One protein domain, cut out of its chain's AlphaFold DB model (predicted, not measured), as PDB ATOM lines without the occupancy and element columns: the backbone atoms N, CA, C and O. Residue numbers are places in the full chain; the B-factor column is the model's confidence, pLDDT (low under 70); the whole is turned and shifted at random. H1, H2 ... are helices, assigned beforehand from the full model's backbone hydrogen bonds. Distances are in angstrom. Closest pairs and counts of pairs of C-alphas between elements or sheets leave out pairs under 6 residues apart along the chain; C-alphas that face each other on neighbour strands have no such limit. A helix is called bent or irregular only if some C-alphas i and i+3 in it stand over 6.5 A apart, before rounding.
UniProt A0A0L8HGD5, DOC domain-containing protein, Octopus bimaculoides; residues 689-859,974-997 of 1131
ATOM      1  N   ALA A 689      27.836 -67.630 -56.321       54.09
ATOM      2  CA  ALA A 689      27.205 -68.323 -55.205       54.09
ATOM      3  C   ALA A 689      25.834 -68.865 -55.641       54.09
ATOM      4  O   ALA A 689      24.802 -68.306 -55.293       54.09
ATOM      5  N   GLU A 690      25.821 -69.973 -56.389       48.12
ATOM      6  CA  GLU A 690      24.591 -70.574 -56.948       48.12
ATOM      7  C   GLU A 690      23.565 -71.046 -55.884       48.12
ATOM      8  O   GLU A 690      22.450 -71.397 -56.244       48.12
ATOM      9  N   ASN A 691      23.886 -71.003 -54.580       55.94
ATOM     10  CA  ASN A 691      23.065 -71.555 -53.489       55.94
ATOM     11  C   ASN A 691      22.891 -70.621 -52.263       55.94
ATOM     12  O   ASN A 691      22.789 -71.109 -51.135       55.94
ATOM     13  N   PHE A 692      22.901 -69.290 -52.419       70.06
ATOM     14  CA  PHE A 692      22.658 -68.394 -51.273       70.06
ATOM     15  C   PHE A 692      21.164 -68.331 -50.899       70.06
ATOM     16  O   PHE A 692      20.340 -67.839 -51.667       70.06
ATOM     17  N   ASP A 693      20.825 -68.793 -49.693       72.50
ATOM     18  CA  ASP A 693      19.461 -68.780 -49.157       72.50
ATOM     19  C   ASP A 693      19.264 -67.621 -48.168       72.50
ATOM     20  O   ASP A 693      19.613 -67.706 -46.988       72.50
ATOM     21  N   SER A 694      18.665 -66.533 -48.658       76.94
ATOM     22  CA  SER A 694      18.365 -65.346 -47.847       76.94
ATOM     23  C   SER A 694      17.401 -65.615 -46.681       76.94
ATOM     24  O   SER A 694      17.445 -64.895 -45.680       76.94
ATOM     25  N   GLN A 695      16.554 -66.650 -46.767       80.19
ATOM     26  CA  GLN A 695      15.575 -66.967 -45.726       80.19
ATOM     27  C   GLN A 695      16.247 -67.584 -44.500       80.19
ATOM     28  O   GLN A 695      15.894 -67.239 -43.374       80.19
ATOM     29  N   LYS A 696      17.267 -68.430 -44.697       79.12
ATOM     30  CA  LYS A 696      18.058 -68.990 -43.587       79.12
ATOM     31  C   LYS A 696      18.778 -67.903 -42.799       79.12
ATOM     32  O   LYS A 696      18.730 -67.914 -41.573       79.12
ATOM     33  N   THR A 697      19.405 -66.944 -43.482       80.62
ATOM     34  CA  THR A 697      20.079 -65.818 -42.818       80.62
ATOM     35  C   THR A 697      19.094 -64.980 -42.001       80.62
ATOM     36  O   THR A 697      19.385 -64.628 -40.859       80.62
ATOM     37  N   LEU A 698      17.912 -64.695 -42.555       82.56
ATOM     38  CA  LEU A 698      16.872 -63.935 -41.861       82.56
ATOM     39  C   LEU A 698      16.302 -64.686 -40.654       82.56
ATOM     40  O   LEU A 698      16.211 -64.096 -39.584       82.56
ATOM     41  N   ALA A 699      16.009 -65.982 -40.785       83.12
ATOM     42  CA  ALA A 699      15.513 -66.803 -39.680       83.12
ATOM     43  C   ALA A 699      16.501 -66.839 -38.500       83.12
ATOM     44  O   ALA A 699      16.103 -66.725 -37.343       83.12
ATOM     45  N   LEU A 700      17.806 -66.929 -38.781       82.12
ATOM     46  CA  LEU A 700      18.844 -66.881 -37.746       82.12
ATOM     47  C   LEU A 700      18.877 -65.534 -37.018       82.12
ATOM     48  O   LEU A 700      18.986 -65.501 -35.791       82.12
ATOM     49  N   LEU A 701      18.767 -64.430 -37.758       83.94
ATOM     50  CA  LEU A 701      18.719 -63.087 -37.179       83.94
ATOM     51  C   LEU A 701      17.445 -62.875 -36.349       83.94
ATOM     52  O   LEU A 701      17.533 -62.358 -35.239       83.94
ATOM     53  N   GLU A 702      16.281 -63.309 -36.835       85.25
ATOM     54  CA  GLU A 702      15.003 -63.212 -36.114       85.25
ATOM     55  C   GLU A 702      15.005 -64.048 -34.818       85.25
ATOM     56  O   GLU A 702      14.542 -63.574 -33.772       85.25
ATOM     57  N   ASN A 703      15.612 -65.240 -34.839       84.75
ATOM     58  CA  ASN A 703      15.805 -66.063 -33.642       84.75
ATOM     59  C   ASN A 703      16.732 -65.379 -32.625       84.75
ATOM     60  O   ASN A 703      16.404 -65.311 -31.441       84.75
ATOM     61  N   LEU A 704      17.859 -64.811 -33.076       83.88
ATOM     62  CA  LEU A 704      18.785 -64.060 -32.217       83.88
ATOM     63  C   LEU A 704      18.104 -62.863 -31.541       83.88
ATOM     64  O   LEU A 704      18.271 -62.669 -30.336       83.88
ATOM     65  N   ILE A 705      17.309 -62.094 -32.294       85.69
ATOM     66  CA  ILE A 705      16.542 -60.963 -31.750       85.69
ATOM     67  C   ILE A 705      15.555 -61.458 -30.685       85.69
ATOM     68  O   ILE A 705      15.448 -60.857 -29.617       85.69
ATOM     69  N   SER A 706      14.867 -62.573 -30.938       84.75
ATOM     70  CA  SER A 706      13.887 -63.138 -30.004       84.75
ATOM     71  C   SER A 706      14.524 -63.617 -28.694       84.75
ATOM     72  O   SER A 706      13.970 -63.383 -27.620       84.75
ATOM     73  N   VAL A 707      15.712 -64.231 -28.753       83.25
ATOM     74  CA  VAL A 707      16.459 -64.654 -27.553       83.25
ATOM     75  C   VAL A 707      16.923 -63.448 -26.733       83.25
ATOM     76  O   VAL A 707      16.803 -63.457 -25.510       83.25
ATOM     77  N   ILE A 708      17.401 -62.394 -27.395       84.00
ATOM     78  CA  ILE A 708      17.825 -61.144 -26.748       84.00
ATOM     79  C   ILE A 708      16.638 -60.404 -26.117       84.00
ATOM     80  O   ILE A 708      16.757 -59.863 -25.018       84.00
ATOM     81  N   TYR A 709      15.478 -60.416 -26.776       85.50
ATOM     82  CA  TYR A 709      14.238 -59.872 -26.225       85.50
ATOM     83  C   TYR A 709      13.766 -60.652 -24.988       85.50
ATOM     84  O   TYR A 709      13.359 -60.050 -23.997       85.50
ATOM     85  N   ARG A 710      13.876 -61.989 -24.996       83.75
ATOM     86  CA  ARG A 710      13.575 -62.820 -23.819       83.75
ATOM     87  C   ARG A 710      14.475 -62.469 -22.627       83.75
ATOM     88  O   ARG A 710      13.967 -62.360 -21.517       83.75
ATOM     89  N   ASP A 711      15.766 -62.228 -22.859       81.69
ATOM     90  CA  ASP A 711      16.698 -61.796 -21.804       81.69
ATOM     91  C   ASP A 711      16.321 -60.421 -21.227       81.69
ATOM     92  O   ASP A 711      16.331 -60.241 -20.013       81.69
ATOM     93  N   LEU A 712      15.879 -59.469 -22.062       83.12
ATOM     94  CA  LEU A 712      15.309 -58.204 -21.576       83.12
ATOM     95  C   LEU A 712      14.127 -58.456 -20.636       83.12
ATOM     96  O   LEU A 712      14.088 -57.894 -19.539       83.12
ATOM     97  N   CYS A 713      13.176 -59.300 -21.044       81.94
ATOM     98  CA  CYS A 713      12.018 -59.634 -20.217       81.94
ATOM     99  C   CYS A 713      12.445 -60.244 -18.874       81.94
ATOM    100  O   CYS A 713      11.895 -59.876 -17.836       81.94
ATOM    101  N   ASP A 714      13.451 -61.121 -18.871       79.81
ATOM    102  CA  ASP A 714      13.988 -61.733 -17.654       79.81
ATOM    103  C   ASP A 714      14.679 -60.715 -16.738       79.81
ATOM    104  O   ASP A 714      14.408 -60.709 -15.534       79.81
ATOM    105  N   VAL A 715      15.504 -59.813 -17.281       80.88
ATOM    106  CA  VAL A 715      16.176 -58.746 -16.511       80.88
ATOM    107  C   VAL A 715      15.155 -57.810 -15.864       80.88
ATOM    108  O   VAL A 715      15.280 -57.472 -14.688       80.88
ATOM    109  N   VAL A 716      14.113 -57.439 -16.607       79.31
ATOM    110  CA  VAL A 716      13.019 -56.579 -16.131       79.31
ATOM    111  C   VAL A 716      12.082 -57.319 -15.158       79.31
ATOM    112  O   VAL A 716      11.369 -56.691 -14.379       79.31
ATOM    113  N   ASN A 717      12.027 -58.654 -15.183       81.12
ATOM    114  CA  ASN A 717      11.259 -59.461 -14.226       81.12
ATOM    115  C   ASN A 717      12.025 -59.756 -12.931       81.12
ATOM    116  O   ASN A 717      11.406 -59.843 -11.874       81.12
ATOM    117  N   ARG A 718      13.346 -59.948 -13.007       75.06
ATOM    118  CA  ARG A 718      14.188 -60.393 -11.881       75.06
ATOM    119  C   ARG A 718      15.006 -59.269 -11.242       75.06
ATOM    120  O   ARG A 718      15.644 -59.506 -10.219       75.06
ATOM    121  N   ASN A 719      15.030 -58.078 -11.845       68.25
ATOM    122  CA  ASN A 719      15.882 -56.942 -11.471       68.25
ATOM    123  C   ASN A 719      17.379 -57.305 -11.347       68.25
ATOM    124  O   ASN A 719      18.137 -56.615 -10.660       68.25
ATOM    125  N   SER A 720      17.833 -58.356 -12.035       70.25
ATOM    126  CA  SER A 720      19.217 -58.839 -12.036       70.25
ATOM    127  C   SER A 720      19.716 -59.053 -13.466       70.25
ATOM    128  O   SER A 720      18.962 -59.472 -14.341       70.25
ATOM    129  N   THR A 721      20.985 -58.722 -13.720       66.81
ATOM    130  CA  THR A 721      21.614 -58.922 -15.032       66.81
ATOM    131  C   THR A 721      22.175 -60.333 -15.141       66.81
ATOM    132  O   THR A 721      22.926 -60.785 -14.276       66.81
ATOM    133  N   ASN A 722      21.857 -61.024 -16.235       69.25
ATOM    134  CA  ASN A 722      22.516 -62.277 -16.582       69.25
ATOM    135  C   ASN A 722      23.847 -61.975 -17.281       69.25
ATOM    136  O   ASN A 722      23.928 -61.956 -18.510       69.25
ATOM    137  N   ASP A 723      24.927 -61.793 -16.515       66.88
ATOM    138  CA  ASP A 723      26.273 -61.554 -17.072       66.88
ATOM    139  C   ASP A 723      26.717 -62.659 -18.057       66.88
ATOM    140  O   ASP A 723      27.556 -62.439 -18.934       66.88
ATOM    141  N   GLN A 724      26.115 -63.848 -17.954       68.25
ATOM    142  CA  GLN A 724      26.351 -64.990 -18.836       68.25
ATOM    143  C   GLN A 724      25.919 -64.747 -20.293       68.25
ATOM    144  O   GLN A 724      26.544 -65.299 -21.199       68.25
ATOM    145  N   LEU A 725      24.899 -63.913 -20.522       74.12
ATOM    146  CA  LEU A 725      24.350 -63.614 -21.850       74.12
ATOM    147  C   LEU A 725      24.971 -62.364 -22.487       74.12
ATOM    148  O   LEU A 725      24.809 -62.142 -23.684       74.12
ATOM    149  N   LEU A 726      25.775 -61.587 -21.753       78.12
ATOM    150  CA  LEU A 726      26.462 -60.406 -22.289       78.12
ATOM    151  C   LEU A 726      27.294 -60.687 -23.569       78.12
ATOM    152  O   LEU A 726      27.277 -59.860 -24.486       78.12
ATOM    153  N   PRO A 727      27.996 -61.832 -23.714       78.31
ATOM    154  CA  PRO A 727      28.675 -62.183 -24.964       78.31
ATOM    155  C   PRO A 727      27.735 -62.338 -26.167       78.31
ATOM    156  O   PRO A 727      28.153 -62.041 -27.284       78.31
ATOM    157  N   LEU A 728      26.474 -62.732 -25.953       82.50
ATOM    158  CA  LEU A 728      25.457 -62.826 -27.004       82.50
ATOM    159  C   LEU A 728      25.046 -61.440 -27.510       82.50
ATOM    160  O   LEU A 728      24.964 -61.228 -28.717       82.50
ATOM    161  N   HIS A 729      24.856 -60.474 -26.607       82.06
ATOM    162  CA  HIS A 729      24.560 -59.082 -26.982       82.06
ATOM    163  C   HIS A 729      25.713 -58.458 -27.787       82.06
ATOM    164  O   HIS A 729      25.488 -57.758 -28.778       82.06
ATOM    165  N   ASN A 730      26.962 -58.766 -27.418       82.56
ATOM    166  CA  ASN A 730      28.149 -58.359 -28.180       82.56
ATOM    167  C   ASN A 730      28.209 -59.028 -29.563       82.56
ATOM    168  O   ASN A 730      28.536 -58.362 -30.550       82.56
ATOM    169  N   LEU A 731      27.881 -60.324 -29.639       84.12
ATOM    170  CA  LEU A 731      27.790 -61.054 -30.900       84.12
ATOM    171  C   LEU A 731      26.744 -60.414 -31.812       84.12
ATOM    172  O   LEU A 731      27.062 -60.074 -32.948       84.12
ATOM    173  N   PHE A 732      25.533 -60.178 -31.309       85.12
ATOM    174  CA  PHE A 732      24.460 -59.544 -32.071       85.12
ATOM    175  C   PHE A 732      24.859 -58.166 -32.598       85.12
ATOM    176  O   PHE A 732      24.686 -57.892 -33.781       85.12
ATOM    177  N   SER A 733      25.499 -57.340 -31.768       82.31
ATOM    178  CA  SER A 733      26.017 -56.026 -32.176       82.31
ATOM    179  C   SER A 733      27.052 -56.131 -33.312       82.31
ATOM    180  O   SER A 733      27.064 -55.317 -34.240       82.31
ATOM    181  N   SER A 734      27.918 -57.152 -33.280       81.44
ATOM    182  CA  SER A 734      28.898 -57.423 -34.344       81.44
ATOM    183  C   SER A 734      28.238 -57.931 -35.631       81.44
ATOM    184  O   SER A 734      28.553 -57.457 -36.728       81.44
ATOM    185  N   LEU A 735      27.276 -58.851 -35.511       84.62
ATOM    186  CA  LEU A 735      26.505 -59.385 -36.636       84.62
ATOM    187  C   LEU A 735      25.672 -58.286 -37.303       84.62
ATOM    188  O   LEU A 735      25.712 -58.159 -38.521       84.62
ATOM    189  N   GLN A 736      25.007 -57.432 -36.523       84.88
ATOM    190  CA  GLN A 736      24.244 -56.285 -37.016       84.88
ATOM    191  C   GLN A 736      25.119 -55.341 -37.851       84.88
ATOM    192  O   GLN A 736      24.724 -54.943 -38.950       84.88
ATOM    193  N   ALA A 737      26.326 -55.010 -37.374       83.31
ATOM    194  CA  ALA A 737      27.279 -54.209 -38.145       83.31
ATOM    195  C   ALA A 737      27.696 -54.907 -39.446       83.31
ATOM    196  O   ALA A 737      27.774 -54.268 -40.493       83.31
ATOM    197  N   THR A 738      27.944 -56.213 -39.374       83.12
ATOM    198  CA  THR A 738      28.412 -57.032 -40.493       83.12
ATOM    199  C   THR A 738      27.350 -57.160 -41.591       83.12
ATOM    200  O   THR A 738      27.648 -56.880 -42.750       83.12
ATOM    201  N   VAL A 739      26.101 -57.489 -41.231       85.06
ATOM    202  CA  VAL A 739      24.953 -57.554 -42.158       85.06
ATOM    203  C   VAL A 739      24.720 -56.199 -42.806       85.06
ATOM    204  O   VAL A 739      24.632 -56.110 -44.026       85.06
ATOM    205  N   THR A 740      24.669 -55.132 -42.005       81.88
ATOM    206  CA  THR A 740      24.389 -53.789 -42.528       81.88
ATOM    207  C   THR A 740      25.488 -53.322 -43.479       81.88
ATOM    208  O   THR A 740      25.199 -52.749 -44.527       81.88
ATOM    209  N   TYR A 741      26.751 -53.612 -43.155       83.12
ATOM    210  CA  TYR A 741      27.882 -53.314 -44.029       83.12
ATOM    211  C   TYR A 741      27.827 -54.109 -45.337       83.12
ATOM    212  O   TYR A 741      28.003 -53.527 -46.406       83.12
ATOM    213  N   TRP A 742      27.551 -55.413 -45.263       83.69
ATOM    214  CA  TRP A 742      27.396 -56.262 -46.442       83.69
ATOM    215  C   TRP A 742      26.250 -55.763 -47.337       83.69
ATOM    216  O   TRP A 742      26.449 -55.543 -48.531       83.69
ATOM    217  N   CYS A 743      25.085 -55.458 -46.755       83.50
ATOM    218  CA  CYS A 743      23.959 -54.863 -47.475       83.50
ATOM    219  C   CYS A 743      24.344 -53.528 -48.129       83.50
ATOM    220  O   CYS A 743      24.073 -53.334 -49.310       83.50
ATOM    221  N   TRP A 744      25.030 -52.628 -47.418       83.31
ATOM    222  CA  TRP A 744      25.487 -51.347 -47.973       83.31
ATOM    223  C   TRP A 744      26.461 -51.519 -49.150       83.31
ATOM    224  O   TRP A 744      26.386 -50.769 -50.125       83.31
ATOM    225  N   GLN A 745      27.355 -52.513 -49.102       82.44
ATOM    226  CA  GLN A 745      28.252 -52.816 -50.222       82.44
ATOM    227  C   GLN A 745      27.479 -53.257 -51.470       82.44
ATOM    228  O   GLN A 745      27.755 -52.767 -52.566       82.44
ATOM    229  N   HIS A 746      26.506 -54.158 -51.311       81.31
ATOM    230  CA  HIS A 746      25.741 -54.699 -52.435       81.31
ATOM    231  C   HIS A 746      24.672 -53.734 -52.967       81.31
ATOM    232  O   HIS A 746      24.438 -53.715 -54.174       81.31
ATOM    233  N   LEU A 747      24.103 -52.865 -52.126       78.19
ATOM    234  CA  LEU A 747      23.207 -51.786 -52.563       78.19
ATOM    235  C   LEU A 747      23.918 -50.772 -53.481       78.19
ATOM    236  O   LEU A 747      23.306 -50.253 -54.410       78.19
ATOM    237  N   ASN A 748      25.220 -50.547 -53.276       78.88
ATOM    238  CA  ASN A 748      26.057 -49.689 -54.126       78.88
ATOM    239  C   ASN A 748      26.672 -50.415 -55.339       78.88
ATOM    240  O   ASN A 748      27.430 -49.808 -56.099       78.88
ATOM    241  N   SER A 749      26.409 -51.713 -55.512       75.94
ATOM    242  CA  SER A 749      26.938 -52.481 -56.644       75.94
ATOM    243  C   SER A 749      26.188 -52.157 -57.942       75.94
ATOM    244  O   SER A 749      25.115 -51.569 -57.912       75.94
ATOM    245  N   ASN A 750      26.731 -52.524 -59.106       70.44
ATOM    246  CA  ASN A 750      26.052 -52.307 -60.393       70.44
ATOM    247  C   ASN A 750      25.059 -53.428 -60.761       70.44
ATOM    248  O   ASN A 750      24.393 -53.313 -61.783       70.44
ATOM    249  N   ASP A 751      24.977 -54.501 -59.970       76.44
ATOM    250  CA  ASP A 751      24.145 -55.673 -60.264       76.44
ATOM    251  C   ASP A 751      22.769 -55.582 -59.580       76.44
ATOM    252  O   ASP A 751      22.673 -55.480 -58.356       76.44
ATOM    253  N   GLU A 752      21.696 -55.636 -60.370       76.69
ATOM    254  CA  GLU A 752      20.315 -55.482 -59.895       76.69
ATOM    255  C   GLU A 752      19.829 -56.672 -59.050       76.69
ATOM    256  O   GLU A 752      19.092 -56.475 -58.082       76.69
ATOM    257  N   ASN A 753      20.294 -57.896 -59.331       77.19
ATOM    258  CA  ASN A 753      19.930 -59.070 -58.526       77.19
ATOM    259  C   ASN A 753      20.557 -58.996 -57.129       77.19
ATOM    260  O   ASN A 753      19.874 -59.182 -56.116       77.19
ATOM    261  N   SER A 754      21.845 -58.647 -57.063       74.88
ATOM    262  CA  SER A 754      22.540 -58.392 -55.800       74.88
ATOM    263  C   SER A 754      21.877 -57.286 -54.977       74.88
ATOM    264  O   SER A 754      21.721 -57.436 -53.762       74.88
ATOM    265  N   LYS A 755      21.442 -56.195 -55.625       80.56
ATOM    266  CA  LYS A 755      20.704 -55.111 -54.958       80.56
ATOM    267  C   LYS A 755      19.372 -55.581 -54.393       80.56
ATOM    268  O   LYS A 755      19.073 -55.257 -53.248       80.56
ATOM    269  N   ALA A 756      18.584 -56.343 -55.155       80.62
ATOM    270  CA  ALA A 756      17.278 -56.826 -54.711       80.62
ATOM    271  C   ALA A 756      17.389 -57.735 -53.473       80.62
ATOM    272  O   ALA A 756      16.659 -57.546 -52.498       80.62
ATOM    273  N   ILE A 757      18.351 -58.667 -53.470       81.62
ATOM    274  CA  ILE A 757      18.606 -59.565 -52.331       81.62
ATOM    275  C   ILE A 757      19.094 -58.772 -51.112       81.62
ATOM    276  O   ILE A 757      18.575 -58.948 -50.005       81.62
ATOM    277  N   ALA A 758      20.060 -57.868 -51.304       84.00
ATOM    278  CA  ALA A 758      20.587 -57.031 -50.231       84.00
ATOM    279  C   ALA A 758      19.506 -56.123 -49.627       84.00
ATOM    280  O   ALA A 758      19.427 -56.007 -48.404       84.00
ATOM    281  N   LYS A 759      18.645 -55.538 -50.471       84.06
ATOM    282  CA  LYS A 759      17.488 -54.726 -50.077       84.06
ATOM    283  C   LYS A 759      16.481 -55.537 -49.261       84.06
ATOM    284  O   LYS A 759      16.060 -55.075 -48.204       84.06
ATOM    285  N   HIS A 760      16.127 -56.743 -49.710       85.88
ATOM    286  CA  HIS A 760      15.195 -57.619 -48.996       85.88
ATOM    287  C   HIS A 760      15.705 -57.971 -47.590       85.88
ATOM    288  O   HIS A 760      14.979 -57.793 -46.611       85.88
ATOM    289  N   ILE A 761      16.969 -58.405 -47.475       85.25
ATOM    290  CA  ILE A 761      17.586 -58.737 -46.180       85.25
ATOM    291  C   ILE A 761      17.635 -57.504 -45.274       85.25
ATOM    292  O   ILE A 761      17.235 -57.573 -44.113       85.25
ATOM    293  N   PHE A 762      18.090 -56.373 -45.813       87.12
ATOM    294  CA  PHE A 762      18.244 -55.126 -45.072       87.12
ATOM    295  C   PHE A 762      16.920 -54.613 -44.500       87.12
ATOM    296  O   PHE A 762      16.843 -54.295 -43.309       87.12
ATOM    297  N   LEU A 763      15.869 -54.557 -45.327       86.62
ATOM    298  CA  LEU A 763      14.553 -54.102 -44.889       86.62
ATOM    299  C   LEU A 763      13.969 -55.067 -43.867       86.62
ATOM    300  O   LEU A 763      13.635 -54.636 -42.768       86.62
ATOM    301  N   ARG A 764      13.908 -56.368 -44.176       88.88
ATOM    302  CA  ARG A 764      13.292 -57.345 -43.274       88.88
ATOM    303  C   ARG A 764      13.958 -57.352 -41.900       88.88
ATOM    304  O   ARG A 764      13.261 -57.286 -40.896       88.88
ATOM    305  N   PHE A 765      15.289 -57.336 -41.854       89.00
ATOM    306  CA  PHE A 765      16.037 -57.268 -40.601       89.00
ATOM    307  C   PHE A 765      15.756 -55.981 -39.805       89.00
ATOM    308  O   PHE A 765      15.482 -56.044 -38.607       89.00
ATOM    309  N   SER A 766      15.766 -54.820 -40.472       89.12
ATOM    310  CA  SER A 766      15.493 -53.525 -39.826       89.12
ATOM    311  C   SER A 766      14.076 -53.452 -39.253       89.12
ATOM    312  O   SER A 766      13.874 -52.921 -38.161       89.12
ATOM    313  N   LEU A 767      13.100 -54.019 -39.968       89.12
ATOM    314  CA  LEU A 767      11.712 -54.114 -39.524       89.12
ATOM    315  C   LEU A 767      11.546 -55.033 -38.313       89.12
ATOM    316  O   LEU A 767      10.877 -54.650 -37.355       89.12
ATOM    317  N   SER A 768      12.166 -56.216 -38.332       88.56
ATOM    318  CA  SER A 768      12.072 -57.177 -37.228       88.56
ATOM    319  C   SER A 768      12.665 -56.612 -35.931       88.56
ATOM    320  O   SER A 768      12.098 -56.816 -34.856       88.56
ATOM    321  N   ILE A 769      13.755 -55.832 -36.009       88.94
ATOM    322  CA  ILE A 769      14.286 -55.115 -34.836       88.94
ATOM    323  C   ILE A 769      13.314 -54.027 -34.374       88.94
ATOM    324  O   ILE A 769      13.035 -53.949 -33.180       88.94
ATOM    325  N   ALA A 770      12.787 -53.207 -35.288       88.81
ATOM    326  CA  ALA A 770      11.856 -52.136 -34.935       88.81
ATOM    327  C   ALA A 770      10.622 -52.673 -34.186       88.81
ATOM    328  O   ALA A 770      10.268 -52.137 -33.139       88.81
ATOM    329  N   GLN A 771      10.038 -53.782 -34.653       90.25
ATOM    330  CA  GLN A 771       8.915 -54.451 -33.984       90.25
ATOM    331  C   GLN A 771       9.269 -54.909 -32.562       90.25
ATOM    332  O   GLN A 771       8.518 -54.668 -31.622       90.25
ATOM    333  N   LYS A 772      10.435 -55.530 -32.370       89.75
ATOM    334  CA  LYS A 772      10.852 -56.022 -31.046       89.75
ATOM    335  C   LYS A 772      11.246 -54.904 -30.083       89.75
ATOM    336  O   LYS A 772      11.056 -55.040 -28.879       89.75
ATOM    337  N   VAL A 773      11.763 -53.790 -30.597       89.38
ATOM    338  CA  VAL A 773      12.008 -52.575 -29.808       89.38
ATOM    339  C   VAL A 773      10.688 -51.934 -29.381       89.38
ATOM    340  O   VAL A 773      10.568 -51.495 -28.240       89.38
ATOM    341  N   GLU A 774       9.697 -51.910 -30.270       88.56
ATOM    342  CA  GLU A 774       8.347 -51.455 -29.951       88.56
ATOM    343  C   GLU A 774       7.733 -52.293 -28.812       88.56
ATOM    344  O   GLU A 774       7.322 -51.751 -27.787       88.56
ATOM    345  N   GLU A 775       7.749 -53.623 -28.933       88.56
ATOM    346  CA  GLU A 775       7.296 -54.532 -27.867       88.56
ATOM    347  C   GLU A 775       8.051 -54.291 -26.545       88.56
ATOM    348  O   GLU A 775       7.445 -54.267 -25.471       88.56
ATOM    349  N   ALA A 776       9.365 -54.049 -26.609       86.94
ATOM    350  CA  ALA A 776      10.189 -53.786 -25.431       86.94
ATOM    351  C   ALA A 776       9.788 -52.497 -24.703       86.94
ATOM    352  O   ALA A 776       9.671 -52.498 -23.476       86.94
ATOM    353  N   PHE A 777       9.547 -51.400 -25.426       86.19
ATOM    354  CA  PHE A 777       9.100 -50.155 -24.799       86.19
ATOM    355  C   PHE A 777       7.664 -50.252 -24.271       86.19
ATOM    356  O   PHE A 777       7.393 -49.703 -23.204       86.19
ATOM    357  N   GLN A 778       6.771 -50.999 -24.933       86.69
ATOM    358  CA  GLN A 778       5.445 -51.317 -24.377       86.69
ATOM    359  C   GLN A 778       5.554 -52.103 -23.064       86.69
ATOM    360  O   GLN A 778       4.849 -51.801 -22.101       86.69
ATOM    361  N   PHE A 779       6.455 -53.086 -23.002       85.19
ATOM    362  CA  PHE A 779       6.681 -53.882 -21.797       85.19
ATOM    363  C   PHE A 779       7.262 -53.049 -20.646       85.19
ATOM    364  O   PHE A 779       6.810 -53.174 -19.507       85.19
ATOM    365  N   LEU A 780       8.210 -52.151 -20.936       83.06
ATOM    366  CA  LEU A 780       8.750 -51.212 -19.948       83.06
ATOM    367  C   LEU A 780       7.669 -50.245 -19.437       83.06
ATOM    368  O   LEU A 780       7.553 -50.051 -18.228       83.06
ATOM    369  N   LEU A 781       6.828 -49.704 -20.326       81.12
ATOM    370  CA  LEU A 781       5.688 -48.848 -19.963       81.12
ATOM    371  C   LEU A 781       4.673 -49.559 -19.052       81.12
ATOM    372  O   LEU A 781       4.077 -48.930 -18.181       81.12
ATOM    373  N   ALA A 782       4.484 -50.871 -19.211       83.06
ATOM    374  CA  ALA A 782       3.571 -51.644 -18.371       83.06
ATOM    375  C   ALA A 782       4.049 -51.791 -16.911       83.06
ATOM    376  O   ALA A 782       3.228 -52.042 -16.030       83.06
ATOM    377  N   LYS A 783       5.352 -51.627 -16.641       77.00
ATOM    378  CA  LYS A 783       5.986 -51.892 -15.334       77.00
ATOM    379  C   LYS A 783       6.293 -50.660 -14.471       77.00
ATOM    380  O   LYS A 783       6.896 -50.818 -13.417       77.00
ATOM    381  N   LYS A 784       5.873 -49.472 -14.917       65.94
ATOM    382  CA  LYS A 784       5.826 -48.144 -14.257       65.94
ATOM    383  C   LYS A 784       6.742 -47.864 -13.047       65.94
ATOM    384  O   LYS A 784       7.570 -46.967 -13.149       65.94
ATOM    385  N   GLU A 785       6.596 -48.562 -11.920       60.81
ATOM    386  CA  GLU A 785       7.266 -48.248 -10.643       60.81
ATOM    387  C   GLU A 785       8.729 -48.745 -10.550       60.81
ATOM    388  O   GLU A 785       9.550 -48.068  -9.938       60.81
ATOM    389  N   ASP A 786       9.107 -49.837 -11.234       65.38
ATOM    390  CA  ASP A 786      10.462 -50.440 -11.144       65.38
ATOM    391  C   ASP A 786      11.435 -49.980 -12.252       65.38
ATOM    392  O   ASP A 786      12.615 -50.343 -12.278       65.38
ATOM    393  N   VAL A 787      10.957 -49.189 -13.219       70.00
ATOM    394  CA  VAL A 787      11.699 -48.891 -14.457       70.00
ATOM    395  C   VAL A 787      12.974 -48.088 -14.175       70.00
ATOM    396  O   VAL A 787      14.015 -48.370 -14.768       70.00
ATOM    397  N   ILE A 788      12.940 -47.146 -13.229       70.62
ATOM    398  CA  ILE A 788      14.083 -46.274 -12.903       70.62
ATOM    399  C   ILE A 788      15.283 -47.082 -12.373       70.62
ATOM    400  O   ILE A 788      16.421 -46.793 -12.738       70.62
ATOM    401  N   GLU A 789      15.050 -48.141 -11.590       72.94
ATOM    402  CA  GLU A 789      16.124 -49.005 -11.068       72.94
ATOM    403  C   GLU A 789      16.704 -49.960 -12.125       72.94
ATOM    404  O   GLU A 789      17.864 -50.383 -12.037       72.94
ATOM    405  N   VAL A 790      15.905 -50.319 -13.133       76.00
ATOM    406  CA  VAL A 790      16.289 -51.267 -14.190       76.00
ATOM    407  C   VAL A 790      16.992 -50.568 -15.360       76.00
ATOM    408  O   VAL A 790      17.885 -51.153 -15.976       76.00
ATOM    409  N   LEU A 791      16.669 -49.303 -15.647       77.19
ATOM    410  CA  LEU A 791      17.228 -48.552 -16.780       77.19
ATOM    411  C   LEU A 791      18.770 -48.503 -16.833       77.19
ATOM    412  O   LEU A 791      19.304 -48.727 -17.924       77.19
ATOM    413  N   PRO A 792      19.516 -48.269 -15.731       78.31
ATOM    414  CA  PRO A 792      20.981 -48.294 -15.759       78.31
ATOM    415  C   PRO A 792      21.554 -49.678 -16.093       78.31
ATOM    416  O   PRO A 792      22.612 -49.782 -16.713       78.31
ATOM    417  N   LYS A 793      20.849 -50.754 -15.716       79.25
ATOM    418  CA  LYS A 793      21.255 -52.141 -15.999       79.25
ATOM    419  C   LYS A 793      21.100 -52.489 -17.483       79.25
ATOM    420  O   LYS A 793      21.840 -53.325 -17.994       79.25
ATOM    421  N   LEU A 794      20.181 -51.815 -18.180       79.94
ATOM    422  CA  LEU A 794      19.912 -52.006 -19.608       79.94
ATOM    423  C   LEU A 794      20.822 -51.188 -20.537       79.94
ATOM    424  O   LEU A 794      20.755 -51.382 -21.746       79.94
ATOM    425  N   ASP A 795      21.696 -50.319 -20.020       79.25
ATOM    426  CA  ASP A 795      22.520 -49.411 -20.839       79.25
ATOM    427  C   ASP A 795      23.355 -50.148 -21.910       79.25
ATOM    428  O   ASP A 795      23.466 -49.710 -23.055       79.25
ATOM    429  N   LYS A 796      23.875 -51.334 -21.566       76.19
ATOM    430  CA  LYS A 796      24.671 -52.190 -22.470       76.19
ATOM    431  C   LYS A 796      23.868 -53.302 -23.152       76.19
ATOM    432  O   LYS A 796      24.437 -54.034 -23.960       76.19
ATOM    433  N   LEU A 797      22.590 -53.452 -22.812       82.00
ATOM    434  CA  LEU A 797      21.718 -54.526 -23.285       82.00
ATOM    435  C   LEU A 797      20.719 -53.985 -24.316       82.00
ATOM    436  O   LEU A 797      20.615 -52.781 -24.559       82.00
ATOM    437  N   PHE A 798      19.980 -54.887 -24.951       82.44
ATOM    438  CA  PHE A 798      18.797 -54.512 -25.722       82.44
ATOM    439  C   PHE A 798      17.744 -53.870 -24.791       82.44
ATOM    440  O   PHE A 798      17.564 -54.369 -23.681       82.44
ATOM    441  N   PRO A 799      17.070 -52.770 -25.188       82.81
ATOM    442  CA  PRO A 799      17.085 -52.143 -26.508       82.81
ATOM    443  C   PRO A 799      18.153 -51.047 -26.681       82.81
ATOM    444  O   PRO A 799      18.385 -50.645 -27.814       82.81
ATOM    445  N   SER A 800      18.829 -50.586 -25.618       84.25
ATOM    446  CA  SER A 800      19.726 -49.412 -25.633       84.25
ATOM    447  C   SER A 800      20.831 -49.488 -26.702       84.25
ATOM    448  O   SER A 800      20.748 -48.837 -27.748       84.25
ATOM    449  N   LEU A 801      21.867 -50.305 -26.478       84.38
ATOM    450  CA  LEU A 801      23.056 -50.328 -27.335       84.38
ATOM    451  C   LEU A 801      22.766 -50.831 -28.766       84.38
ATOM    452  O   LEU A 801      23.193 -50.162 -29.715       84.38
ATOM    453  N   PRO A 802      22.039 -51.952 -28.974       84.19
ATOM    454  CA  PRO A 802      21.822 -52.480 -30.318       84.19
ATOM    455  C   PRO A 802      20.935 -51.578 -31.184       84.19
ATOM    456  O   PRO A 802      21.237 -51.371 -32.363       84.19
ATOM    457  N   PHE A 803      19.880 -50.981 -30.614       88.44
ATOM    458  CA  PHE A 803      19.005 -50.082 -31.371       88.44
ATOM    459  C   PHE A 803      19.709 -48.758 -31.685       88.44
ATOM    460  O   PHE A 803      19.624 -48.280 -32.818       88.44
ATOM    461  N   ARG A 804      20.501 -48.214 -30.746       86.62
ATOM    462  CA  ARG A 804      21.350 -47.036 -30.995       86.62
ATOM    463  C   ARG A 804      22.295 -47.268 -32.168       86.62
ATOM    464  O   ARG A 804      22.388 -46.447 -33.079       86.62
ATOM    465  N   GLN A 805      22.980 -48.410 -32.155       85.75
ATOM    466  CA  GLN A 805      23.879 -48.809 -33.229       85.75
ATOM    467  C   GLN A 805      23.133 -48.946 -34.564       85.75
ATOM    468  O   GLN A 805      23.668 -48.538 -35.594       85.75
ATOM    469  N   LEU A 806      21.910 -49.489 -34.561       86.56
ATOM    470  CA  LEU A 806      21.108 -49.646 -35.774       86.56
ATOM    471  C   LEU A 806      20.763 -48.282 -36.374       86.56
ATOM    472  O   LEU A 806      21.036 -48.070 -37.548       86.56
ATOM    473  N   LEU A 807      20.238 -47.344 -35.580       85.31
ATOM    474  CA  LEU A 807      19.866 -46.003 -36.053       85.31
ATOM    475  C   LEU A 807      21.046 -45.267 -36.702       85.31
ATOM    476  O   LEU A 807      20.895 -44.660 -37.763       85.31
ATOM    477  N   ILE A 808      22.238 -45.371 -36.105       82.69
ATOM    478  CA  ILE A 808      23.462 -44.781 -36.660       82.69
ATOM    479  C   ILE A 808      23.809 -45.432 -38.004       82.69
ATOM    480  O   ILE A 808      24.057 -44.727 -38.982       82.69
ATOM    481  N   LEU A 809      23.793 -46.764 -38.085       81.12
ATOM    482  CA  LEU A 809      24.088 -47.469 -39.332       81.12
ATOM    483  C   LEU A 809      23.055 -47.143 -40.424       81.12
ATOM    484  O   LEU A 809      23.448 -46.828 -41.548       81.12
ATOM    485  N   LEU A 810      21.761 -47.137 -40.088       82.81
ATOM    486  CA  LEU A 810      20.673 -46.819 -41.015       82.81
ATOM    487  C   LEU A 810      20.797 -45.401 -41.576       82.81
ATOM    488  O   LEU A 810      20.617 -45.225 -42.781       82.81
ATOM    489  N   SER A 811      21.174 -44.411 -40.756       79.06
ATOM    490  CA  SER A 811      21.338 -43.019 -41.209       79.06
ATOM    491  C   SER A 811      22.300 -42.879 -42.398       79.06
ATOM    492  O   SER A 811      22.044 -42.104 -43.314       79.06
ATOM    493  N   SER A 812      23.343 -43.717 -42.462       74.44
ATOM    494  CA  SER A 812      24.328 -43.718 -43.557       74.44
ATOM    495  C   SER A 812      23.853 -44.387 -44.856       74.44
ATOM    496  O   SER A 812      24.521 -44.292 -45.884       74.44
ATOM    497  N   THR A 813      22.713 -45.081 -44.819       71.75
ATOM    498  CA  THR A 813      22.175 -45.858 -45.951       71.75
ATOM    499  C   THR A 813      20.997 -45.174 -46.649       71.75
ATOM    500  O   THR A 813      20.606 -45.607 -47.732       71.75
ATOM    501  N   ILE A 814      20.452 -44.093 -46.072       73.19
ATOM    502  CA  ILE A 814      19.212 -43.436 -46.526       73.19
ATOM    503  C   ILE A 814      19.294 -42.989 -47.993       73.19
ATOM    504  O   ILE A 814      18.345 -43.203 -48.749       73.19
ATOM    505  N   GLU A 815      20.425 -42.412 -48.409       69.62
ATOM    506  CA  GLU A 815      20.615 -41.875 -49.765       69.62
ATOM    507  C   GLU A 815      20.514 -42.948 -50.857       69.62
ATOM    508  O   GLU A 815      20.023 -42.668 -51.949       69.62
ATOM    509  N   VAL A 816      20.920 -44.184 -50.550       73.81
ATOM    510  CA  VAL A 816      20.983 -45.300 -51.509       73.81
ATOM    511  C   VAL A 816      19.628 -46.006 -51.661       73.81
ATOM    512  O   VAL A 816      19.384 -46.673 -52.664       73.81
ATOM    513  N   LEU A 817      18.728 -45.859 -50.685       74.56
ATOM    514  CA  LEU A 817      17.412 -46.505 -50.690       74.56
ATOM    515  C   LEU A 817      16.425 -45.790 -51.617       74.56
ATOM    516  O   LEU A 817      16.424 -44.567 -51.722       74.56
ATOM    517  N   ASP A 818      15.525 -46.547 -52.233       72.69
ATOM    518  CA  ASP A 818      14.391 -46.028 -52.997       72.69
ATOM    519  C   ASP A 818      13.311 -45.392 -52.096       72.69
ATOM    520  O   ASP A 818      13.193 -45.746 -50.916       72.69
ATOM    521  N   PRO A 819      12.485 -44.473 -52.635       67.56
ATOM    522  CA  PRO A 819      11.446 -43.788 -51.863       67.56
ATOM    523  C   PRO A 819      10.459 -44.727 -51.155       67.56
ATOM    524  O   PRO A 819      10.098 -44.467 -50.010       67.56
ATOM    525  N   GLU A 820      10.061 -45.831 -51.792       69.31
ATOM    526  CA  GLU A 820       9.118 -46.808 -51.226       69.31
ATOM    527  C   GLU A 820       9.682 -47.461 -49.954       69.31
ATOM    528  O   GLU A 820       9.034 -47.493 -48.906       69.31
ATOM    529  N   SER A 821      10.949 -47.867 -50.006       75.88
ATOM    530  CA  SER A 821      11.675 -48.424 -48.861       75.88
ATOM    531  C   SER A 821      11.846 -47.433 -47.713       75.88
ATOM    532  O   SER A 821      11.719 -47.805 -46.546       75.88
ATOM    533  N   ARG A 822      12.100 -46.154 -48.026       75.69
ATOM    534  CA  ARG A 822      12.180 -45.085 -47.016       75.69
ATOM    535  C   ARG A 822      10.832 -44.874 -46.316       75.69
ATOM    536  O   ARG A 822      10.802 -44.723 -45.095       75.69
ATOM    537  N   CYS A 823       9.726 -44.908 -47.062       71.25
ATOM    538  CA  CYS A 823       8.373 -44.803 -46.507       71.25
ATOM    539  C   CYS A 823       8.031 -45.986 -45.594       71.25
ATOM    540  O   CYS A 823       7.473 -45.791 -44.515       71.25
ATOM    541  N   LEU A 824       8.406 -47.197 -45.999       75.31
ATOM    542  CA  LEU A 824       8.186 -48.403 -45.208       75.31
ATOM    543  C   LEU A 824       8.959 -48.357 -43.875       75.31
ATOM    544  O   LEU A 824       8.386 -48.633 -42.822       75.31
ATOM    545  N   LEU A 825      10.221 -47.912 -43.881       80.94
ATOM    546  CA  LEU A 825      10.975 -47.680 -42.641       80.94
ATOM    547  C   LEU A 825      10.311 -46.612 -41.755       80.94
ATOM    548  O   LEU A 825      10.191 -46.802 -40.546       80.94
ATOM    549  N   LEU A 826       9.820 -45.517 -42.339       79.25
ATOM    550  CA  LEU A 826       9.134 -44.458 -41.593       79.25
ATOM    551  C   LEU A 826       7.871 -44.972 -40.884       79.25
ATOM    552  O   LEU A 826       7.645 -44.641 -39.718       79.25
ATOM    553  N   GLN A 827       7.066 -45.802 -41.555       80.00
ATOM    554  CA  GLN A 827       5.844 -46.374 -40.980       80.00
ATOM    555  C   GLN A 827       6.133 -47.268 -39.769       80.00
ATOM    556  O   GLN A 827       5.420 -47.174 -38.771       80.00
ATOM    557  N   HIS A 828       7.189 -48.083 -39.823       82.06
ATOM    558  CA  HIS A 828       7.529 -49.026 -38.755       82.06
ATOM    559  C   HIS A 828       8.316 -48.415 -37.588       82.06
ATOM    560  O   HIS A 828       8.242 -48.928 -36.477       82.06
ATOM    561  N   PHE A 829       9.045 -47.315 -37.795       86.00
ATOM    562  CA  PHE A 829       9.787 -46.641 -36.719       86.00
ATOM    563  C   PHE A 829       8.945 -45.580 -35.980       86.00
ATOM    564  O   PHE A 829       9.263 -45.212 -34.848       86.00
ATOM    565  N   LYS A 830       7.843 -45.102 -36.580       82.38
ATOM    566  CA  LYS A 830       6.918 -44.132 -35.964       82.38
ATOM    567  C   LYS A 830       6.295 -44.606 -34.632       82.38
ATOM    568  O   LYS A 830       6.240 -43.784 -33.716       82.38
ATOM    569  N   PRO A 831       5.822 -45.857 -34.469       87.44
ATOM    570  CA  PRO A 831       5.242 -46.326 -33.205       87.44
ATOM    571  C   PRO A 831       6.212 -46.244 -32.019       87.44
ATOM    572  O   PRO A 831       5.821 -45.823 -30.931       87.44
ATOM    573  N   ILE A 832       7.496 -46.535 -32.254       87.69
ATOM    574  CA  ILE A 832       8.557 -46.445 -31.240       87.69
ATOM    575  C   ILE A 832       8.683 -45.007 -30.717       87.69
ATOM    576  O   ILE A 832       8.791 -44.783 -29.511       87.69
ATOM    577  N   LEU A 833       8.602 -44.012 -31.610       84.62
ATOM    578  CA  LEU A 833       8.633 -42.599 -31.226       84.62
ATOM    579  C   LEU A 833       7.448 -42.228 -30.324       84.62
ATOM    580  O   LEU A 833       7.612 -41.471 -29.367       84.62
ATOM    581  N   LEU A 834       6.256 -42.761 -30.610       85.06
ATOM    582  CA  LEU A 834       5.066 -42.519 -29.790       85.06
ATOM    583  C   LEU A 834       5.220 -43.109 -28.383       85.06
ATOM    584  O   LEU A 834       4.826 -42.461 -27.415       85.06
ATOM    585  N   GLN A 835       5.837 -44.284 -28.257       85.00
ATOM    586  CA  GLN A 835       6.089 -44.929 -26.964       85.00
ATOM    587  C   GLN A 835       7.167 -44.213 -26.156       85.00
ATOM    588  O   GLN A 835       6.978 -43.974 -24.968       85.00
ATOM    589  N   LEU A 836       8.259 -43.783 -26.795       83.75
ATOM    590  CA  LEU A 836       9.267 -42.943 -26.144       83.75
ATOM    591  C   LEU A 836       8.676 -41.605 -25.682       83.75
ATOM    592  O   LEU A 836       9.009 -41.119 -24.603       83.75
ATOM    593  N   ARG A 837       7.744 -41.030 -26.453       82.81
ATOM    594  CA  ARG A 837       7.007 -39.833 -26.033       82.81
ATOM    595  C   ARG A 837       6.093 -40.115 -24.838       82.81
ATOM    596  O   ARG A 837       6.034 -39.291 -23.932       82.81
ATOM    597  N   GLN A 838       5.406 -41.254 -24.801       83.31
ATOM    598  CA  GLN A 838       4.622 -41.656 -23.627       83.31
ATOM    599  C   GLN A 838       5.516 -41.840 -22.393       83.31
ATOM    600  O   GLN A 838       5.204 -41.282 -21.346       83.31
ATOM    601  N   LEU A 839       6.671 -42.499 -22.540       80.56
ATOM    602  CA  LEU A 839       7.678 -42.616 -21.479       80.56
ATOM    603  C   LEU A 839       8.154 -41.248 -20.987       80.56
ATOM    604  O   LEU A 839       8.292 -41.059 -19.784       80.56
ATOM    605  N   SER A 840       8.347 -40.277 -21.886       81.31
ATOM    606  CA  SER A 840       8.742 -38.918 -21.491       81.31
ATOM    607  C   SER A 840       7.682 -38.183 -20.665       81.31
ATOM    608  O   SER A 840       8.031 -37.372 -19.814       81.31
ATOM    609  N   LEU A 841       6.395 -38.480 -20.886       80.94
ATOM    610  CA  LEU A 841       5.295 -37.897 -20.113       80.94
ATOM    611  C   LEU A 841       5.161 -38.547 -18.732       80.94
ATOM    612  O   LEU A 841       4.828 -37.863 -17.769       80.94
ATOM    613  N   GLU A 842       5.407 -39.856 -18.634       75.69
ATOM    614  CA  GLU A 842       5.321 -40.592 -17.369       75.69
ATOM    615  C   GLU A 842       6.577 -40.402 -16.492       75.69
ATOM    616  O   GLU A 842       6.457 -40.289 -15.274       75.69
ATOM    617  N   LEU A 843       7.771 -40.294 -17.092       72.75
ATOM    618  CA  LEU A 843       9.071 -40.224 -16.407       72.75
ATOM    619  C   LEU A 843       9.822 -38.917 -16.716       72.75
ATOM    620  O   LEU A 843      10.909 -38.919 -17.296       72.75
ATOM    621  N   HIS A 844       9.256 -37.787 -16.298       70.12
ATOM    622  CA  HIS A 844       9.812 -36.443 -16.519       70.12
ATOM    623  C   HIS A 844      11.237 -36.234 -15.958       70.12
ATOM    624  O   HIS A 844      11.975 -35.400 -16.474       70.12
ATOM    625  N   GLU A 845      11.665 -37.009 -14.954       67.25
ATOM    626  CA  GLU A 845      13.030 -36.949 -14.398       67.25
ATOM    627  C   GLU A 845      14.116 -37.404 -15.390       67.25
ATOM    628  O   GLU A 845      15.255 -36.943 -15.321       67.25
ATOM    629  N   LEU A 846      13.780 -38.296 -16.329       67.81
ATOM    630  CA  LEU A 846      14.729 -38.854 -17.301       67.81
ATOM    631  C   LEU A 846      14.821 -38.033 -18.592       67.81
ATOM    632  O   LEU A 846      15.784 -38.199 -19.346       67.81
ATOM    633  N   PHE A 847      13.821 -37.186 -18.852       72.31
ATOM    634  CA  PHE A 847      13.681 -36.379 -20.062       72.31
ATOM    635  C   PHE A 847      13.691 -34.891 -19.681       72.31
ATOM    636  O   PHE A 847      12.628 -34.317 -19.442       72.31
ATOM    637  N   PRO A 848      14.872 -34.249 -19.609       65.56
ATOM    638  CA  PRO A 848      14.957 -32.833 -19.277       65.56
ATOM    639  C   PRO A 848      14.203 -31.982 -20.306       65.56
ATOM    640  O   PRO A 848      14.309 -32.196 -21.518       65.56
ATOM    641  N   ASP A 849      13.451 -30.999 -19.812       60.59
ATOM    642  CA  ASP A 849      12.657 -30.110 -20.654       60.59
ATOM    643  C   ASP A 849      13.562 -29.188 -21.496       60.59
ATOM    644  O   ASP A 849      14.474 -28.531 -20.982       60.59
ATOM    645  N   LEU A 850      13.299 -29.123 -22.805       55.38
ATOM    646  CA  LEU A 850      14.061 -28.320 -23.775       55.38
ATOM    647  C   LEU A 850      13.955 -26.811 -23.479       55.38
ATOM    648  O   LEU A 850      14.828 -26.040 -23.871       55.38
ATOM    649  N   SER A 851      12.900 -26.384 -22.774       52.88
ATOM    650  CA  SER A 851      12.663 -24.989 -22.372       52.88
ATOM    651  C   SER A 851      13.535 -24.512 -21.213       52.88
ATOM    652  O   SER A 851      13.606 -23.307 -20.957       52.88
ATOM    653  N   HIS A 852      14.139 -25.426 -20.449       45.78
ATOM    654  CA  HIS A 852      14.730 -25.073 -19.164       45.78
ATOM    655  C   HIS A 852      16.115 -24.423 -19.327       45.78
ATOM    656  O   HIS A 852      16.942 -24.843 -20.137       45.78
ATOM    657  N   ASN A 853      16.416 -23.442 -18.468       44.06
ATOM    658  CA  ASN A 853      17.722 -22.770 -18.339       44.06
ATOM    659  C   ASN A 853      18.912 -23.716 -18.040       44.06
ATOM    660  O   ASN A 853      20.039 -23.247 -17.902       44.06
ATOM    661  N   PHE A 854      18.671 -25.027 -17.938       47.72
ATOM    662  CA  PHE A 854      19.668 -26.077 -17.734       47.72
ATOM    663  C   PHE A 854      20.760 -26.028 -18.820       47.72
ATOM    664  O   PHE A 854      21.946 -25.952 -18.518       47.72
ATOM    665  N   TRP A 855      20.355 -25.895 -20.085       52.22
ATOM    666  CA  TRP A 855      21.249 -25.816 -21.250       52.22
ATOM    667  C   TRP A 855      21.926 -24.450 -21.455       52.22
ATOM    668  O   TRP A 855      22.864 -24.327 -22.238       52.22
ATOM    669  N   VAL A 856      21.433 -23.392 -20.798       49.38
ATOM    670  CA  VAL A 856      22.004 -22.035 -20.915       49.38
ATOM    671  C   VAL A 856      23.237 -21.881 -20.021       49.38
ATOM    672  O   VAL A 856      24.125 -21.089 -20.343       49.38
ATOM    673  N   ASN A 857      23.294 -22.646 -18.925       46.16
ATOM    674  CA  ASN A 857      24.294 -22.489 -17.871       46.16
ATOM    675  C   ASN A 857      25.345 -23.608 -17.817       46.16
ATOM    676  O   ASN A 857      26.401 -23.376 -17.232       46.16
ATOM    677  N   GLU A 858      25.129 -24.775 -18.436       45.22
ATOM    678  CA  GLU A 858      26.191 -25.784 -18.565       45.22
ATOM    679  C   GLU A 858      27.103 -25.494 -19.768       45.22
ATOM    680  O   GLU A 858      26.812 -25.797 -20.921       45.22
ATOM    681  N   ASN A 859      28.242 -24.881 -19.442       48.69
ATOM    682  CA  ASN A 859      29.539 -24.987 -20.108       48.69
ATOM    683  C   ASN A 859      29.571 -24.761 -21.629       48.69
ATOM    684  O   ASN A 859      29.812 -25.668 -22.423       48.69
ATOM    685  N   TRP A 974      20.219 -42.683 -21.584       83.12
ATOM    686  CA  TRP A 974      20.124 -43.417 -22.848       83.12
ATOM    687  C   TRP A 974      18.726 -43.340 -23.504       83.12
ATOM    688  O   TRP A 974      18.688 -43.221 -24.728       83.12
ATOM    689  N   PRO A 975      17.574 -43.314 -22.788       83.75
ATOM    690  CA  PRO A 975      16.267 -43.166 -23.437       83.75
ATOM    691  C   PRO A 975      16.089 -41.800 -24.114       83.75
ATOM    692  O   PRO A 975      15.476 -41.716 -25.180       83.75
ATOM    693  N   TYR A 976      16.654 -40.739 -23.529       82.12
ATOM    694  CA  TYR A 976      16.619 -39.394 -24.100       82.12
ATOM    695  C   TYR A 976      17.507 -39.286 -25.346       82.12
ATOM    696  O   TYR A 976      17.068 -38.782 -26.379       82.12
ATOM    697  N   ASP A 977      18.724 -39.834 -25.290       82.06
ATOM    698  CA  ASP A 977      19.608 -39.932 -26.461       82.06
ATOM    699  C   ASP A 977      18.939 -40.721 -27.602       82.06
ATOM    700  O   ASP A 977      18.942 -40.299 -28.759       82.06
ATOM    701  N   MET A 978      18.254 -41.819 -27.275       85.06
ATOM    702  CA  MET A 978      17.498 -42.607 -28.251       85.06
ATOM    703  C   MET A 978      16.334 -41.839 -28.879       85.06
ATOM    704  O   MET A 978      16.126 -41.941 -30.090       85.06
ATOM    705  N   LEU A 979      15.605 -41.037 -28.099       84.75
ATOM    706  CA  LEU A 979      14.556 -40.159 -28.617       84.75
ATOM    707  C   LEU A 979      15.121 -39.141 -29.622       84.75
ATOM    708  O   LEU A 979      14.545 -38.951 -30.700       84.75
ATOM    709  N   LEU A 980      16.260 -38.517 -29.305       81.62
ATOM    710  CA  LEU A 980      16.925 -37.558 -30.191       81.62
ATOM    711  C   LEU A 980      17.428 -38.220 -31.479       81.62
ATOM    712  O   LEU A 980      17.184 -37.707 -32.574       81.62
ATOM    713  N   LEU A 981      18.083 -39.377 -31.367       81.81
ATOM    714  CA  LEU A 981      18.593 -40.132 -32.513       81.81
ATOM    715  C   LEU A 981      17.469 -40.616 -33.430       81.81
ATOM    716  O   LEU A 981      17.582 -40.489 -34.649       81.81
ATOM    717  N   LEU A 982      16.370 -41.121 -32.862       85.19
ATOM    718  CA  LEU A 982      15.209 -41.558 -33.633       85.19
ATOM    719  C   LEU A 982      14.546 -40.381 -34.356       85.19
ATOM    720  O   LEU A 982      14.217 -40.487 -35.537       85.19
ATOM    721  N   THR A 983      14.398 -39.243 -33.675       79.38
ATOM    722  CA  THR A 983      13.842 -38.020 -34.273       79.38
ATOM    723  C   THR A 983      14.718 -37.529 -35.423       79.38
ATOM    724  O   THR A 983      14.207 -37.222 -36.501       79.38
ATOM    725  N   LYS A 984      16.044 -37.518 -35.231       79.75
ATOM    726  CA  LYS A 984      17.012 -37.182 -36.280       79.75
ATOM    727  C   LYS A 984      16.876 -38.115 -37.484       79.75
ATOM    728  O   LYS A 984      16.769 -37.626 -38.604       79.75
ATOM    729  N   PHE A 985      16.845 -39.427 -37.251       82.06
ATOM    730  CA  PHE A 985      16.724 -40.440 -38.299       82.06
ATOM    731  C   PHE A 985      15.426 -40.291 -39.106       82.06
ATOM    732  O   PHE A 985      15.462 -40.252 -40.336       82.06
ATOM    733  N   LEU A 986      14.282 -40.135 -38.432       79.44
ATOM    734  CA  LEU A 986      12.989 -39.921 -39.091       79.44
ATOM    735  C   LEU A 986      12.970 -38.620 -39.901       79.44
ATOM    736  O   LEU A 986      12.454 -38.597 -41.015       79.44
ATOM    737  N   GLY A 987      13.576 -37.553 -39.382       70.44
ATOM    738  CA  GLY A 987      13.722 -36.298 -40.111       70.44
ATOM    739  C   GLY A 987      14.576 -36.410 -41.368       70.44
ATOM    740  O   GLY A 987      14.191 -35.882 -42.408       70.44
ATOM    741  N   GLN A 988      15.689 -37.144 -41.307       73.56
ATOM    742  CA  GLN A 988      16.530 -37.423 -42.474       73.56
ATOM    743  C   GLN A 988      15.795 -38.267 -43.522       73.56
ATOM    744  O   GLN A 988      15.923 -37.993 -44.719       73.56
ATOM    745  N   LEU A 989      14.996 -39.253 -43.091       72.06
ATOM    746  CA  LEU A 989      14.132 -40.026 -43.986       72.06
ATOM    747  C   LEU A 989      13.122 -39.117 -44.691       72.06
ATOM    748  O   LEU A 989      13.060 -39.145 -45.917       72.06
ATOM    749  N   CYS A 990      12.396 -38.277 -43.944       70.19
ATOM    750  CA  CYS A 990      11.454 -37.300 -44.500       70.19
ATOM    751  C   CYS A 990      12.136 -36.315 -45.460       70.19
ATOM    752  O   CYS A 990      11.643 -36.063 -46.554       70.19
ATOM    753  N   GLY A 991      13.288 -35.762 -45.074       63.78
ATOM    754  CA  GLY A 991      14.033 -34.821 -45.907       63.78
ATOM    755  C   GLY A 991      14.499 -35.457 -47.216       63.78
ATOM    756  O   GLY A 991      14.350 -34.860 -48.277       63.78
ATOM    757  N   SER A 992      14.995 -36.695 -47.158       66.69
ATOM    758  CA  SER A 992      15.489 -37.427 -48.331       66.69
ATOM    759  C   SER A 992      14.371 -37.920 -49.249       66.69
ATOM    760  O   SER A 992      14.558 -37.993 -50.462       66.69
ATOM    761  N   THR A 993      13.204 -38.287 -48.710       65.31
ATOM    762  CA  THR A 993      12.030 -38.611 -49.539       65.31
ATOM    763  C   THR A 993      11.476 -37.369 -50.226       65.31
ATOM    764  O   THR A 993      11.096 -37.459 -51.388       65.31
ATOM    765  N   MET A 994      11.494 -36.211 -49.558       59.12
ATOM    766  CA  MET A 994      11.067 -34.937 -50.143       59.12
ATOM    767  C   MET A 994      12.067 -34.358 -51.157       59.12
ATOM    768  O   MET A 994      11.649 -33.709 -52.111       59.12
ATOM    769  N   SER A 995      13.375 -34.565 -50.970       54.28
ATOM    770  CA  SER A 995      14.425 -34.024 -51.852       54.28
ATOM    771  C   SER A 995      14.682 -34.855 -53.110       54.28
ATOM    772  O   SER A 995      15.343 -34.373 -54.033       54.28
ATOM    773  N   ALA A 996      14.165 -36.088 -53.173       50.28
ATOM    774  CA  ALA A 996      14.221 -36.950 -54.349       50.28
ATOM    775  C   ALA A 996      13.361 -36.366 -55.488       50.28
ATOM    776  O   ALA A 996      12.229 -36.772 -55.725       50.28
ATOM    777  N   ASN A 997      13.918 -35.376 -56.184       40.81
ATOM    778  CA  ASN A 997      13.367 -34.734 -57.372       40.81
ATOM    779  C   ASN A 997      13.103 -35.785 -58.476       40.81
ATOM    780  O   ASN A 997      14.070 -36.354 -58.988       40.81
TER     781      ASN A 997
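This is residues 689 to 859 and 974 to 997 of the 1131 residues of the protein "DOC domain-containing protein" of Octopus bimaculoides (UniProt A0A0L8HGD5). The body is a slab of helices in two layers: H1, H3 and the bent helix H6 side by side in one layer, with H3 in the middle, and H2, H5 and H8 side by side in the other, running the opposite way. Little H4 sits at one end of this bundle, and residues 850 to 859, which include H7, stick out from it. The 195 printed residues hold eight named helices, H1 to H8 in order, and no named strand: the class is all helix. The whole is compact, with a radius of gyration of the C-alphas of 18.1 A and spans of 53 by 44 by 30 A.

Start at the hub, H3, residues 752 to 782. H1, residues 694 to 718, touches it at a shallow tilt of 14 degrees, the same way; look at the closest C-alphas, Leu 698 and Ile 761, 6.8 A apart. H6, residues 819 to 842, was assigned as one helix by its hydrogen bonds but is bent: C-alphas 828 and 831 are 6.6 A apart. Its arm H6b, residues 831 to 842, touches H3, closest at the C-alphas of Glu 774 and Ile 832, 5.2 A. H2, residues 726 to 747, forms a helical hairpin with H3, closest at the C-alphas of Leu 747 and Lys 755, 4.8 A. H5, residues 800 to 811, touches H2 at 8 degrees, the same way, closest at the C-alphas of Ser 733 and Pro 802, 5.8 A. H8, residues 974 to 995, touches H5, closest at the C-alphas of Ser 811 and Phe 985, 6.0 A. H4, residues 787 to 790, only just touches H1, with 3 pairs of C-alphas within 8 A, closest Val 716 and Val 790, 6.5 A. In H1, H2, H3, H5, H6a, H6b and H8 every O i to N i+4 pair is within hydrogen-bond range; H4 and H7, residues 854 to 857, are too short for one.

Find C-alpha 752 at (20.315, -55.482, -59.895); from there H3 runs 44.9 A to C-alpha 782. H1 starts at C-alpha 694, (18.365, -65.346, -47.847), and is 36.5 A long. H2 measures 31.6 A, and H8 31.0 A, ending at C-alpha 995, (14.425, -34.024, -51.852). H6a covers residues 819 to 828.

The C-alphas farthest apart, Glu 690 and Asn 857, are 62.0 A apart. Residues 860 to 973 are not printed; C-alphas 859 and 974 are 20.9 A apart across the cut. The link H6 to H7 is long, 11 residues. Mean pLDDT of the printed part is 77.1; 35 residues are under 70, among them 848 to 859 and 991 to 997.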